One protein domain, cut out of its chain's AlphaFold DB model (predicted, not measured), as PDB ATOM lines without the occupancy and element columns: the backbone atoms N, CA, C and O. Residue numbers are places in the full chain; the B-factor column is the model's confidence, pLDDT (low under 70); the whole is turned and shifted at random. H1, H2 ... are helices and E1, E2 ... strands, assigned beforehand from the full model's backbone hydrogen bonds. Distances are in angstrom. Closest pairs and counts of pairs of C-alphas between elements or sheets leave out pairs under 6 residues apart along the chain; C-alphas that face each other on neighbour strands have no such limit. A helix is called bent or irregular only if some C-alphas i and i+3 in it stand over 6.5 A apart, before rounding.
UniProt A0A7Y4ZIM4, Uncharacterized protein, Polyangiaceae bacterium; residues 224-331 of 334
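What this domain is: This is residues 224 to 331 of the 334 residues of an uncharacterized protein of Polyangiaceae bacterium (UniProt A0A7Y4ZIM4). A small three-stranded sheet has helix H4 packed along one face, making two layers, with H1 and H2 packed on one side of H4 and H3 on another. The hairpin of E4 and E5 makes one far end of the length, and residues 246 to 251 stick out as a free loop. The 108 printed residues hold four named helices and five named strands, in the order H1 H2 E1 E2 H3 E3 E4 E5 H4, of mixed class. Both sheets, E1 - E2 - E3 and E4 - E5, are antiparallel; the whole is compact, with a radius of gyration of the C-alphas of 13.8 A and spans of 46 by 31 by 25 A.

Where its parts are: H1, residues 224 to 231, begins at C-alpha 224 (97.460, 91.850, 138.737), and H2 is residues 233 to 239. E1, residues 263 to 267, spans 13.1 A and E2, residues 270 to 274, 13.5 A. H3, residues 279 to 292, spans 20.2 A and is irregular: C-alphas 280 and 283 are 7.5 A apart. E3 is residues 299 to 301, E4 304 to 307 and E5 310 to 313. H4, residues 317 to 329, spans 17.9 A and ends at C-alpha 329 (80.581, 90.241, 132.762).

How they stand to each other: H4, the hub, is over E2 at a height over the sheet of 9.4 A, along the strands. It touches H1 (C-alphas of Ile 228 and Val 322 closest, 5.2 A), H3 (Val 288 and Asp 327, 7.0 A) and, only just, with 3 pairs of C-alphas within 8 A, H2 (Val 236 and His 329, 6.5 A). Between the neighbour strands E1 and E2, N 265 and O 272 are within hydrogen-bond range at 2.9 A, as are N 300 and O 271, 2.8 A, between E2 and E3, and N 305 and O 312, 2.9 A, between E4 and E5. Every O i to N i+4 pair is within range in H1, H2 and H4, and 7 of 10 in H3.

The domain as a whole: The C-alphas of Ser 280 and Glu 308, the two farthest apart, are 46.8 A apart. The printed part has no cut; the link from H2 to E1 is long, and no printed residue is under 70 in pLDDT.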
ATOM      1  N   PHE A 224      98.632  92.516 138.167       98.50
ATOM      2  CA  PHE A 224      97.460  91.850 138.737       98.50
ATOM      3  C   PHE A 224      96.275  91.891 137.781       98.50
ATOM      4  O   PHE A 224      95.670  90.856 137.509       98.50
ATOM      5  N   LEU A 225      95.968  93.065 137.223       98.50
ATOM      6  CA  LEU A 225      94.876  93.190 136.253       98.50
ATOM      7  C   LEU A 225      95.152  92.393 134.978       98.50
ATOM      8  O   LEU A 225      94.235  91.786 134.428       98.50
ATOM      9  N   PHE A 226      96.406  92.351 134.526       98.19
ATOM     10  CA  PHE A 226      96.787  91.550 133.367       98.19
ATOM     11  C   PHE A 226      96.672  90.043 133.638       98.19
ATOM     12  O   PHE A 226      96.125  89.326 132.801       98.19
ATOM     13  N   ALA A 227      97.102  89.566 134.812       98.50
ATOM     14  CA  ALA A 227      96.920  88.172 135.214       98.50
ATOM     15  C   ALA A 227      95.433  87.799 135.311       98.50
ATOM     16  O   ALA A 227      95.022  86.773 134.772       98.50
ATOM     17  N   ILE A 228      94.605  88.658 135.917       98.62
ATOM     18  CA  ILE A 228      93.148  88.465 135.972       98.62
ATOM     19  C   ILE A 228      92.575  88.365 134.558       98.62
ATOM     20  O   ILE A 228      91.913  87.379 134.240       98.62
ATOM     21  N   TYR A 229      92.870  89.332 133.685       98.25
ATOM     22  CA  TYR A 229      92.409  89.340 132.295       98.25
ATOM     23  C   TYR A 229      92.766  88.030 131.566       98.25
ATOM     24  O   TYR A 229      91.883  87.347 131.044       98.25
ATOM     25  N   GLN A 230      94.032  87.606 131.617       97.56
ATOM     26  CA  GLN A 230      94.499  86.374 130.965       97.56
ATOM     27  C   GLN A 230      93.848  85.099 131.526       97.56
ATOM     28  O   GLN A 230      93.631  84.133 130.796       97.56
ATOM     29  N   ARG A 231      93.464  85.102 132.805       97.56
ATOM     30  CA  ARG A 231      92.824  83.958 133.475       97.56
ATOM     31  C   ARG A 231      91.293  83.967 133.400       97.56
ATOM     32  O   ARG A 231      90.673  82.974 133.768       97.56
ATOM     33  N   SER A 232      90.674  85.032 132.887       93.81
ATOM     34  CA  SER A 232      89.207  85.210 132.869       93.81
ATOM     35  C   SER A 232      88.468  84.443 131.765       93.81
ATOM     36  O   SER A 232      87.243  84.502 131.668       93.81
ATOM     37  N   GLY A 233      89.192  83.688 130.938       91.88
ATOM     38  CA  GLY A 233      88.622  82.921 129.835       91.88
ATOM     39  C   GLY A 233      88.289  83.772 128.603       91.88
ATOM     40  O   GLY A 233      88.185  84.996 128.650       91.88
ATOM     41  N   ALA A 234      88.120  83.097 127.463       89.69
ATOM     42  CA  ALA A 234      88.096  83.750 126.153       89.69
ATOM     43  C   ALA A 234      86.918  84.715 125.935       89.69
ATOM     44  O   ALA A 234      87.065  85.680 125.193       89.69
ATOM     45  N   GLN A 235      85.749  84.464 126.535       87.88
ATOM     46  CA  GLN A 235      84.588  85.349 126.363       87.88
ATOM     47  C   GLN A 235      84.765  86.666 127.119       87.88
ATOM     48  O   GLN A 235      84.598  87.728 126.529       87.88
ATOM     49  N   VAL A 236      85.200  86.598 128.380       90.56
ATOM     50  CA  VAL A 236      85.482  87.798 129.177       90.56
ATOM     51  C   VAL A 236      86.607  88.610 128.536       90.56
ATOM     52  O   VAL A 236      86.496  89.822 128.445       90.56
ATOM     53  N   GLN A 237      87.655  87.963 128.011       91.75
ATOM     54  CA  GLN A 237      88.751  88.662 127.322       91.75
ATOM     55  C   GLN A 237      88.326  89.374 126.039       91.75
ATOM     56  O   GLN A 237      88.859  90.431 125.731       91.75
ATOM     57  N   LYS A 238      87.390  88.802 125.273       91.56
ATOM     58  CA  LYS A 238      86.869  89.454 124.062       91.56
ATOM     59  C   LYS A 238      86.106  90.735 124.379       91.56
ATOM     60  O   LYS A 238      86.075  91.635 123.548       91.56
ATOM     61  N   ASP A 239      85.456  90.765 125.535       91.88
ATOM     62  CA  ASP A 239      84.641  91.885 125.982       91.88
ATOM     63  C   ASP A 239      85.437  92.926 126.778       91.88
ATOM     64  O   ASP A 239      85.154  94.120 126.722       91.88
ATOM     65  N   ALA A 240      86.439  92.480 127.532       94.44
ATOM     66  CA  ALA A 240      87.282  93.350 128.324       94.44
ATOM     67  C   ALA A 240      88.264  94.133 127.444       94.44
ATOM     68  O   ALA A 240      88.877  93.598 126.519       94.44
ATOM     69  N   VAL A 241      88.474  95.403 127.782       93.69
ATOM     70  CA  VAL A 241      89.533  96.207 127.169       93.69
ATOM     71  C   VAL A 241      90.885  95.650 127.616       93.69
ATOM     72  O   VAL A 241      91.149  95.557 128.815       93.69
ATOM     73  N   ASP A 242      91.752  95.300 126.660       93.94
ATOM     74  CA  ASP A 242      93.103  94.806 126.945       93.94
ATOM     75  C   ASP A 242      93.848  95.808 127.862       93.94
ATOM     76  O   ASP A 242      94.057  96.951 127.443       93.94
ATOM     77  N   PRO A 243      94.244  95.435 129.103       94.50
ATOM     78  CA  PRO A 243      94.640  96.392 130.145       94.50
ATOM     79  C   PRO A 243      96.048  96.971 129.938       94.50
ATOM     80  O   PRO A 243      96.998  96.621 130.646       94.50
ATOM     81  N   TRP A 244      96.225  97.788 128.903       95.12
ATOM     82  CA  TRP A 244      97.406  98.619 128.696       95.12
ATOM     83  C   TRP A 244      97.164  99.997 129.292       95.12
ATOM     84  O   TRP A 244      96.176 100.659 128.986       95.12
ATOM     85  N   PHE A 245      98.115 100.455 130.096       94.88
ATOM     86  CA  PHE A 245      98.037 101.738 130.778       94.88
ATOM     87  C   PHE A 245      99.184 102.645 130.346       94.88
ATOM     88  O   PHE A 245     100.235 102.181 129.896       94.88
ATOM     89  N   TYR A 246      98.972 103.949 130.489       92.31
ATOM     90  CA  TYR A 246      99.949 104.996 130.220       92.31
ATOM     91  C   TYR A 246      99.820 106.069 131.305       92.31
ATOM     92  O   TYR A 246      98.709 106.345 131.746       92.31
ATOM     93  N   GLY A 247     100.931 106.675 131.722       89.38
ATOM     94  CA  GLY A 247     100.948 107.674 132.797       89.38
ATOM     95  C   GLY A 247     101.937 107.317 133.900       89.38
ATOM     96  O   GLY A 247     102.878 106.564 133.672       89.38
ATOM     97  N   PHE A 248     101.753 107.852 135.099       86.88
ATOM     98  CA  PHE A 248     102.601 107.591 136.260       86.88
ATOM     99  C   PHE A 248     102.143 106.358 137.046       86.88
ATOM    100  O   PHE A 248     100.998 105.931 136.956       86.88
ATOM    101  N   ALA A 249     103.029 105.790 137.870       86.31
ATOM    102  CA  ALA A 249     102.701 104.611 138.682       86.31
ATOM    103  C   ALA A 249     101.610 104.868 139.743       86.31
ATOM    104  O   ALA A 249     100.967 103.927 140.209       86.31
ATOM    105  N   ALA A 250     101.400 106.131 140.124       87.50
ATOM    106  CA  ALA A 250     100.348 106.543 141.048       87.50
ATOM    107  C   ALA A 250      98.975 106.713 140.369       87.50
ATOM    108  O   ALA A 250      97.971 106.808 141.072       87.50
ATOM    109  N   ASP A 251      98.922 106.739 139.033       91.12
ATOM    110  CA  ASP A 251      97.674 106.938 138.301       91.12
ATOM    111  C   ASP A 251      96.761 105.716 138.434       91.12
ATOM    112  O   ASP A 251      97.207 104.570 138.581       91.12
ATOM    113  N   GLU A 252      95.453 105.962 138.372       94.75
ATOM    114  CA  GLU A 252      94.455 104.905 138.458       94.75
ATOM    115  C   GLU A 252      94.468 104.018 137.208       94.75
ATOM    116  O   GLU A 252      94.480 104.509 136.081       94.75
ATOM    117  N   ARG A 253      94.404 102.698 137.406       96.31
ATOM    118  CA  ARG A 253      94.450 101.704 136.327       96.31
ATOM    119  C   ARG A 253      93.203 100.844 136.388       96.31
ATOM    120  O   ARG A 253      93.086 100.012 137.278       96.31
ATOM    121  N   TRP A 254      92.267 101.086 135.483       97.69
ATOM    122  CA  TRP A 254      90.966 100.423 135.456       97.69
ATOM    123  C   TRP A 254      90.910  99.407 134.311       97.69
ATOM    124  O   TRP A 254      91.133  99.765 133.158       97.69
ATOM    125  N   LEU A 255      90.616  98.148 134.630       97.94
ATOM    126  CA  LEU A 255      90.222  97.128 133.660       97.94
ATOM    127  C   LEU A 255      88.714  97.255 133.426       97.94
ATOM    128  O   LEU A 255      87.941  97.130 134.373       97.94
ATOM    129  N   GLU A 256      88.312  97.517 132.185       97.06
ATOM    130  CA  GLU A 256      86.926  97.797 131.796       97.06
ATOM    131  C   GLU A 256      86.305  96.634 131.019       97.06
ATOM    132  O   GLU A 256      86.945  96.068 130.133       97.06
ATOM    133  N   LEU A 257      85.046  96.316 131.327       95.44
ATOM    134  CA  LEU A 257      84.194  95.426 130.540       95.44
ATOM    135  C   LEU A 257      83.388  96.237 129.524       95.44
ATOM    136  O   LEU A 257      82.520  97.022 129.907       95.44
ATOM    137  N   GLY A 258      83.633  96.023 128.232       91.69
ATOM    138  CA  GLY A 258      82.962  96.759 127.160       91.69
ATOM    139  C   GLY A 258      81.446  96.533 127.105       91.69
ATOM    140  O   GLY A 258      80.709  97.448 126.739       91.69
ATOM    141  N   SER A 259      80.955  95.357 127.510       88.81
ATOM    142  CA  SER A 259      79.530  95.007 127.415       88.81
ATOM    143  C   SER A 259      78.615  95.827 128.313       88.81
ATOM    144  O   SER A 259      77.451  96.029 127.970       88.81
ATOM    145  N   ASN A 260      79.105  96.272 129.471       91.50
ATOM    146  CA  ASN A 260      78.286  96.981 130.452       91.50
ATOM    147  C   ASN A 260      78.985  98.167 131.129       91.50
ATOM    148  O   ASN A 260      78.361  98.839 131.952       91.50
ATOM    149  N   GLY A 261      80.246  98.439 130.789       94.00
ATOM    150  CA  GLY A 261      81.032  99.551 131.316       94.00
ATOM    151  C   GLY A 261      81.463  99.399 132.776       94.00
ATOM    152  O   GLY A 261      81.992 100.356 133.336       94.00
ATOM    153  N   ALA A 262      81.238  98.246 133.418       96.00
ATOM    154  CA  ALA A 262      81.763  97.999 134.756       96.00
ATOM    155  C   ALA A 262      83.296  97.940 134.710       96.00
ATOM    156  O   ALA A 262      83.888  97.434 133.753       96.00
ATOM    157  N   GLN A 263      83.950  98.448 135.755       97.62
ATOM    158  CA  GLN A 263      85.410  98.496 135.814       97.62
ATOM    159  C   GLN A 263      85.921  97.978 137.153       97.62
ATOM    160  O   GLN A 263      85.310  98.234 138.190       97.62
ATOM    161  N   ILE A 264      87.083  97.325 137.142       98.25
ATOM    162  CA  ILE A 264      87.813  96.955 138.358       98.25
ATOM    163  C   ILE A 264      89.227  97.535 138.337       98.25
ATOM    164  O   ILE A 264      89.859  97.615 137.285       98.25
ATOM    165  N   ARG A 265      89.758  97.911 139.501       97.44
ATOM    166  CA  ARG A 265      91.186  98.222 139.672       97.44
ATOM    167  C   ARG A 265      91.766  97.525 140.889       97.44
ATOM    168  O   ARG A 265      91.086  97.394 141.903       97.44
ATOM    169  N   CYS A 266      93.031  97.128 140.801       98.00
ATOM    170  CA  CYS A 266      93.769  96.554 141.921       98.00
ATOM    171  C   CYS A 266      94.312  97.670 142.823       98.00
ATOM    172  O   CYS A 266      94.934  98.621 142.348       98.00
ATOM    173  N   VAL A 267      94.079  97.551 144.128       96.75
ATOM    174  CA  VAL A 267      94.647  98.410 145.173       96.75
ATOM    175  C   VAL A 267      95.175  97.548 146.321       96.75
ATOM    176  O   VAL A 267      94.955  96.336 146.364       96.75
ATOM    177  N   THR A 268      95.880  98.160 147.278       96.31
ATOM    178  CA  THR A 268      96.481  97.431 148.406       96.31
ATOM    179  C   THR A 268      95.466  96.549 149.129       96.31
ATOM    180  O   THR A 268      95.690  95.346 149.212       96.31
ATOM    181  N   GLY A 269      94.330  97.112 149.556       96.62
ATOM    182  CA  GLY A 269      93.302  96.392 150.321       96.62
ATOM    183  C   GLY A 269      92.353  95.501 149.508       96.62
ATOM    184  O   GLY A 269      91.436  94.932 150.090       96.62
ATOM    185  N   GLY A 270      92.522  95.393 148.184       98.00
ATOM    186  CA  GLY A 270      91.681  94.543 147.336       98.00
ATOM    187  C   GLY A 270      91.366  95.159 145.978       98.00
ATOM    188  O   GLY A 270      92.272  95.633 145.289       98.00
ATOM    189  N   PHE A 271      90.092  95.156 145.585       98.56
ATOM    190  CA  PHE A 271      89.650  95.700 144.298       98.56
ATOM    191  C   PHE A 271      88.650  96.827 144.481       98.56
ATOM    192  O   PHE A 271      87.653  96.653 145.165       98.56
ATOM    193  N   LEU A 272      88.876  97.963 143.826       98.50
ATOM    194  CA  LEU A 272      87.821  98.963 143.678       98.50
ATOM    195  C   LEU A 272      87.019  98.661 142.419       98.50
ATOM    196  O   LEU A 272      87.600  98.345 141.379       98.50
ATOM    197  N   VAL A 273      85.700  98.776 142.525       98.31
ATOM    198  CA  VAL A 273      84.737  98.472 141.468       98.31
ATOM    199  C   VAL A 273      83.948  99.729 141.132       98.31
ATOM    200  O   VAL A 273      83.400 100.385 142.015       98.31
ATOM    201  N   LYS A 274      83.867 100.058 139.843       96.81
ATOM    202  CA  LYS A 274      82.900 101.032 139.330       96.81
ATOM    203  C   LYS A 274      81.678 100.290 138.789       96.81
ATOM    204  O   LYS A 274      81.857  99.287 138.090       96.81
ATOM    205  N   PRO A 275      80.462 100.768 139.107       94.88
ATOM    206  CA  PRO A 275      79.231 100.130 138.664       94.88
ATOM    207  C   PRO A 275      79.117 100.135 137.132       94.88
ATOM    208  O   PRO A 275      79.741 100.975 136.475       94.88
ATOM    209  N   PRO A 276      78.303  99.234 136.556       94.25
ATOM    210  CA  PRO A 276      77.994  99.266 135.133       94.25
ATOM    211  C   PRO A 276      77.324 100.591 134.751       94.25
ATOM    212  O   PRO A 276      76.540 101.158 135.515       94.25
ATOM    213  N   THR A 277      77.597 101.069 133.541       92.06
ATOM    214  CA  THR A 277      76.989 102.290 132.988       92.06
ATOM    215  C   THR A 277      75.566 102.044 132.481       92.06
ATOM    216  O   THR A 277      74.765 102.975 132.380       92.06
ATOM    217  N   LEU A 278      75.222 100.785 132.192       85.94
ATOM    218  CA  LEU A 278      73.889 100.374 131.762       85.94
ATOM    219  C   LEU A 278      72.937 100.233 132.956       85.94
ATOM    220  O   LEU A 278      73.069  99.319 133.769       85.94
ATOM    221  N   ALA A 279      71.905 101.080 133.010       83.56
ATOM    222  CA  ALA A 279      70.896 101.053 134.076       83.56
ATOM    223  C   ALA A 279      70.175  99.695 134.211       83.56
ATOM    224  O   ALA A 279      69.788  99.304 135.312       83.56
ATOM    225  N   SER A 280      70.040  98.941 133.114       86.75
ATOM    226  CA  SER A 280      69.455  97.592 133.103       86.75
ATOM    227  C   SER A 280      70.234  96.579 133.950       86.75
ATOM    228  O   SER A 280      69.658  95.597 134.412       86.75
ATOM    229  N   CYS A 281      71.520  96.831 134.213       89.94
ATOM    230  CA  CYS A 281      72.368  95.961 135.022       89.94
ATOM    231  C   CYS A 281      72.226  96.213 136.534       89.94
ATOM    232  O   CYS A 281      72.781  95.448 137.317       89.94
ATOM    233  N   GLY A 282      71.483  97.241 136.973       89.12
ATOM    234  CA  GLY A 282      71.452  97.678 138.378       89.12
ATOM    235  C   GLY A 282      71.097  96.565 139.371       89.12
ATOM    236  O   GLY A 282      71.855  96.291 140.295       89.12
ATOM    237  N   ALA A 283      70.005  95.832 139.135       91.25
ATOM    238  CA  ALA A 283      69.602  94.733 140.018       91.25
ATOM    239  C   ALA A 283      70.592  93.550 140.012       91.25
ATOM    240  O   ALA A 283      70.673  92.810 140.994       91.25
ATOM    241  N   ALA A 284      71.316  93.332 138.910       94.25
ATOM    242  CA  ALA A 284      72.374  92.326 138.844       94.25
ATOM    243  C   ALA A 284      73.620  92.782 139.609       94.25
ATOM    244  O   ALA A 284      74.188  91.989 140.358       94.25
ATOM    245  N   PHE A 285      73.973  94.061 139.499       95.88
ATOM    246  CA  PHE A 285      75.084  94.655 140.225       95.88
ATOM    247  C   PHE A 285      74.869  94.624 141.740       95.88
ATOM    248  O   PHE A 285      75.777  94.223 142.455       95.88
ATOM    249  N   GLU A 286      73.656  94.893 142.235       95.50
ATOM    250  CA  GLU A 286      73.336  94.753 143.669       95.50
ATOM    251  C   GLU A 286      73.575  93.327 144.200       95.50
ATOM    252  O   GLU A 286      74.011  93.132 145.335       95.50
ATOM    253  N   ARG A 287      73.364  92.295 143.367       96.44
ATOM    254  CA  ARG A 287      73.707  90.912 143.743       96.44
ATOM    255  C   ARG A 287      75.216  90.696 143.818       96.44
ATOM    256  O   ARG A 287      75.669  89.964 144.693       96.44
ATOM    257  N   VAL A 288      75.987  91.321 142.927       97.31
ATOM    258  CA  VAL A 288      77.460  91.295 142.969       97.31
ATOM    259  C   VAL A 288      77.966  92.037 144.210       97.31
ATOM    260  O   VAL A 288      78.806  91.499 144.929       97.31
ATOM    261  N   VAL A 289      77.393  93.206 144.523       97.69
ATOM    262  CA  VAL A 289      77.670  93.979 145.747       97.69
ATOM    263  C   VAL A 289      77.479  93.113 146.988       97.69
ATOM    264  O   VAL A 289      78.405  92.974 147.787       97.69
ATOM    265  N   ALA A 290      76.325  92.453 147.109       97.50
ATOM    266  CA  ALA A 290      76.038  91.567 148.232       97.50
ATOM    267  C   ALA A 290      76.968  90.339 148.282       97.50
ATOM    268  O   ALA A 290      77.426  89.963 149.358       97.50
ATOM    269  N   LYS A 291      77.271  89.720 147.131       97.88
ATOM    270  CA  LYS A 291      78.121  88.518 147.042       97.88
ATOM    271  C   LYS A 291      79.556  88.774 147.500       97.88
ATOM    272  O   LYS A 291      80.134  87.919 148.165       97.88
ATOM    273  N   TYR A 292      80.124  89.916 147.121       97.94
ATOM    274  CA  TYR A 292      81.526  90.252 147.389       97.94
ATOM    275  C   TYR A 292      81.719  91.202 148.573       97.94
ATOM    276  O   TYR A 292      82.855  91.559 148.877       97.94
ATOM    277  N   GLY A 293      80.633  91.607 149.241       96.88
ATOM    278  CA  GLY A 293      80.691  92.550 150.357       96.88
ATOM    279  C   GLY A 293      81.280  93.898 149.943       96.88
ATOM    280  O   GLY A 293      82.121  94.432 150.662       96.88
ATOM    281  N   ILE A 294      80.881  94.408 148.772       97.25
ATOM    282  CA  ILE A 294      81.392  95.679 148.246       97.25
ATOM    283  C   ILE A 294      80.963  96.808 149.183       97.25
ATOM    284  O   ILE A 294      79.770  96.990 149.433       97.25
ATOM    285  N   ASP A 295      81.931  97.555 149.715       95.88
ATOM    286  CA  ASP A 295      81.654  98.650 150.642       95.88
ATOM    287  C   ASP A 295      81.101  99.907 149.937       95.88
ATOM    288  O   ASP A 295      80.997  99.985 148.712       95.88
ATOM    289  N   ALA A 296      80.764 100.935 150.722       93.94
ATOM    290  CA  ALA A 296      80.222 102.193 150.202       93.94
ATOM    291  C   ALA A 296      81.182 102.958 149.262       93.94
ATOM    292  O   ALA A 296      80.736 103.832 148.521       93.94
ATOM    293  N   ASN A 297      82.480 102.642 149.283       94.75
ATOM    294  CA  ASN A 297      83.493 103.220 148.399       94.75
ATOM    295  C   ASN A 297      83.743 102.356 147.150       94.75
ATOM    296  O   ASN A 297      84.604 102.695 146.336       94.75
ATOM    297  N   GLY A 298      83.019 101.243 146.994       96.69
ATOM    298  CA  GLY A 298      83.207 100.300 145.898       96.69
ATOM    299  C   GLY A 298      84.332  99.290 146.138       96.69
ATOM    300  O   GLY A 298      84.781  98.667 145.179       96.69
ATOM    301  N   LEU A 299      84.833  99.136 147.369       98.38
ATOM    302  CA  LEU A 299      85.921  98.210 147.681       98.38
ATOM    303  C   LEU A 299      85.388  96.796 147.914       98.38
ATOM    304  O   LEU A 299      84.609  96.556 148.830       98.38
ATOM    305  N   VAL A 300      85.887  95.851 147.123       98.50
ATOM    306  CA  VAL A 300      85.907  94.418 147.421       98.50
ATOM    307  C   VAL A 300      87.166  94.148 148.253       98.50
ATOM    308  O   VAL A 300      88.273  94.215 147.699       98.50
ATOM    309  N   PRO A 301      87.047  93.872 149.561       97.81
ATOM    310  CA  PRO A 301      88.211  93.628 150.399       97.81
ATOM    311  C   PRO A 301      88.857  92.281 150.057       97.81
ATOM    312  O   PRO A 301      88.176  91.267 149.900       97.81
ATOM    313  N   VAL A 302      90.188  92.257 149.996       98.12
ATOM    314  CA  VAL A 302      90.966  91.012 150.068       98.12
ATOM    315  C   VAL A 302      91.435  90.859 151.517       98.12
ATOM    316  O   VAL A 302      92.093  91.770 152.020       98.12
ATOM    317  N   PRO A 303      91.114  89.756 152.216       97.19
ATOM    318  CA  PRO A 303      91.546  89.567 153.598       97.19
ATOM    319  C   PRO A 303      93.075  89.522 153.713       97.19
ATOM    320  O   PRO A 303      93.721  88.736 153.019       97.19
ATOM    321  N   GLN A 304      93.642  90.330 154.612       97.81
ATOM    322  CA  GLN A 304      95.088  90.526 154.756       97.81
ATOM    323  C   GLN A 304      95.567  90.408 156.201       97.81
ATOM    324  O   GLN A 304      94.869  90.802 157.134       97.81
ATOM    325  N   GLU A 305      96.796  89.927 156.367       97.25
ATOM    326  CA  GLU A 305      97.502  89.825 157.645       97.25
ATOM    327  C   GLU A 305      98.966  90.249 157.475       97.25
ATOM    328  O   GLU A 305      99.573  90.026 156.428       97.25
ATOM    329  N   THR A 306      99.563  90.835 158.514       96.00
ATOM    330  CA  THR A 306     101.011  91.075 158.541       96.00
ATOM    331  C   THR A 306     101.729  89.830 159.047       96.00
ATOM    332  O   THR A 306     101.522  89.416 160.187       96.00
ATOM    333  N   LYS A 307     102.599  89.250 158.217       93.38
ATOM    334  CA  LYS A 307     103.420  88.074 158.535       93.38
ATOM    335  C   LYS A 307     104.880  88.432 158.308       93.38
ATOM    336  O   LYS A 307     105.226  88.918 157.243       93.38
ATOM    337  N   GLU A 308     105.708  88.260 159.337       88.44
ATOM    338  CA  GLU A 308     107.150  88.572 159.279       88.44
ATOM    339  C   GLU A 308     107.458  90.018 158.832       88.44
ATOM    340  O   GLU A 308     108.482  90.300 158.223       88.44
ATOM    341  N   GLY A 309     106.567  90.962 159.158       88.56
ATOM    342  CA  GLY A 309     106.702  92.371 158.770       88.56
ATOM    343  C   GLY A 309     106.195  92.700 157.362       88.56
ATOM    344  O   GLY A 309     106.174  93.872 156.994       88.56
ATOM    345  N   GLU A 310     105.720  91.711 156.603       90.94
ATOM    346  CA  GLU A 310     105.154  91.891 155.267       90.94
ATOM    347  C   GLU A 310     103.628  91.775 155.284       90.94
ATOM    348  O   GLU A 310     103.048  90.908 155.942       90.94
ATOM    349  N   LEU A 311     102.953  92.649 154.537       95.44
ATOM    350  CA  LEU A 311     101.512  92.555 154.328       95.44
ATOM    351  C   LEU A 311     101.218  91.453 153.305       95.44
ATOM    352  O   LEU A 311     101.615  91.555 152.145       95.44
ATOM    353  N   CYS A 312     100.493  90.429 153.736       97.69
ATOM    354  CA  CYS A 312     100.136  89.277 152.922       97.69
ATOM    355  C   CYS A 312      98.621  89.191 152.765       97.69
ATOM    356  O   CYS A 312      97.896  89.336 153.751       97.69
ATOM    357  N   ASP A 313      98.138  88.865 151.567       98.50
ATOM    358  CA  ASP A 313      96.776  88.354 151.447       98.50
ATOM    359  C   ASP A 313      96.700  86.955 152.063       98.50
ATOM    360  O   ASP A 313      97.666  86.187 152.039       98.50
ATOM    361  N   THR A 314      95.536  86.612 152.603       98.06
ATOM    362  CA  THR A 314      95.246  85.249 153.071       98.06
ATOM    363  C   THR A 314      94.428  84.451 152.059       98.06
ATOM    364  O   THR A 314      94.398  83.225 152.140       98.06
ATOM    365  N   ASP A 315      93.832  85.130 151.078       97.44
ATOM    366  CA  ASP A 315      93.149  84.541 149.928       97.44
ATOM    367  C   ASP A 315      93.793  85.032 148.631       97.44
ATOM    368  O   ASP A 315      94.286  86.157 148.558       97.44
ATOM    369  N   ASP A 316      93.777  84.193 147.597       98.44
ATOM    370  CA  ASP A 316      94.379  84.545 146.316       98.44
ATOM    371  C   ASP A 316      93.567  85.643 145.606       98.44
ATOM    372  O   ASP A 316      92.431  85.435 145.158       98.44
ATOM    373  N   ARG A 317      94.163  86.835 145.489       98.31
ATOM    374  CA  ARG A 317      93.520  88.005 144.889       98.31
ATOM    375  C   ARG A 317      93.304  87.860 143.392       98.31
ATOM    376  O   ARG A 317      92.350  88.432 142.877       98.31
ATOM    377  N   VAL A 318      94.165  87.132 142.680       98.69
ATOM    378  CA  VAL A 318      94.010  86.947 141.233       98.69
ATOM    379  C   VAL A 318      92.824  86.025 140.986       98.69
ATOM    380  O   VAL A 318      91.963  86.354 140.174       98.69
ATOM    381  N   GLU A 319      92.696  84.932 141.742       98.50
ATOM    382  CA  GLU A 319      91.510  84.065 141.674       98.50
ATOM    383  C   GLU A 319      90.222  84.803 142.064       98.50
ATOM    384  O   GLU A 319      89.191  84.648 141.403       98.50
ATOM    385  N   LEU A 320      90.263  85.632 143.115       98.56
ATOM    386  CA  LEU A 320      89.132  86.485 143.482       98.56
ATOM    387  C   LEU A 320      88.772  87.462 142.357       98.56
ATOM    388  O   LEU A 320      87.602  87.560 141.995       98.56
ATOM    389  N   GLY A 321      89.765  88.140 141.781       98.44
ATOM    390  CA  GLY A 321      89.582  89.091 140.688       98.44
ATOM    391  C   GLY A 321      89.011  88.448 139.425       98.44
ATOM    392  O   GLY A 321      88.138  89.032 138.790       98.44
ATOM    393  N   VAL A 322      89.425  87.218 139.097       98.56
ATOM    394  CA  VAL A 322      88.862  86.431 137.984       98.56
ATOM    395  C   VAL A 322      87.381  86.135 138.211       98.56
ATOM    396  O   VAL A 322      86.567  86.351 137.313       98.56
ATOM    397  N   ARG A 323      87.007  85.678 139.415       98.25
ATOM    398  CA  ARG A 323      85.596  85.414 139.756       98.25
ATOM    399  C   ARG A 323      84.756  86.691 139.726       98.25
ATOM    400  O   ARG A 323      83.666  86.682 139.158       98.25
ATOM    401  N   LEU A 324      85.284  87.782 140.282       98.19
ATOM    402  CA  LEU A 324      84.635  89.091 140.278       98.19
ATOM    403  C   LEU A 324      84.394  89.587 138.848       98.19
ATOM    404  O   LEU A 324      83.275  89.972 138.518       98.19
ATOM    405  N   LEU A 325      85.415  89.546 137.985       97.38
ATOM    406  CA  LEU A 325      85.297  90.002 136.600       97.38
ATOM    407  C   LEU A 325      84.297  89.151 135.804       97.38
ATOM    408  O   LEU A 325      83.513  89.697 135.030       97.38
ATOM    409  N   ALA A 326      84.277  87.835 136.026       96.62
ATOM    410  CA  ALA A 326      83.317  86.936 135.392       96.62
ATOM    411  C   ALA A 326      81.866  87.230 135.814       96.62
ATOM    412  O   ALA A 326      80.985  87.294 134.956       96.62
ATOM    413  N   ASP A 327      81.608  87.456 137.107       96.62
ATOM    414  CA  ASP A 327      80.265  87.810 137.587       96.62
ATOM    415  C   ASP A 327      79.815  89.182 137.076       96.62
ATOM    416  O   ASP A 327      78.647  89.349 136.722       96.62
ATOM    417  N   LEU A 328      80.735  90.151 136.998       95.75
ATOM    418  CA  LEU A 328      80.454  91.458 136.409       95.75
ATOM    419  C   LEU A 328      80.129  91.334 134.914       95.75
ATOM    420  O   LEU A 328      79.183  91.956 134.438       95.75
ATOM    421  N   HIS A 329      80.862  90.503 134.174       94.69
ATOM    422  CA  HIS A 329      80.581  90.241 132.762       94.69
ATOM    423  C   HIS A 329      79.222  89.546 132.568       94.69
ATOM    424  O   HIS A 329      78.484  89.879 131.645       94.69
ATOM    425  N   ALA A 330      78.833  88.646 133.475       93.44
ATOM    426  CA  ALA A 330      77.562  87.920 133.419       93.44
ATOM    427  C   ALA A 330      76.315  88.782 133.707       93.44
ATOM    428  O   ALA A 330      75.194  88.295 133.568       93.44
ATOM    429  N   MET A 331      76.474  90.059 134.073       91.88
ATOM    430  CA  MET A 331      75.352  90.982 134.298       91.88
ATOM    431  C   MET A 331      74.620  91.399 133.009       91.88
ATOM    432  O   MET A 331      73.768  92.283 133.082       91.88
TER     433      MET A 331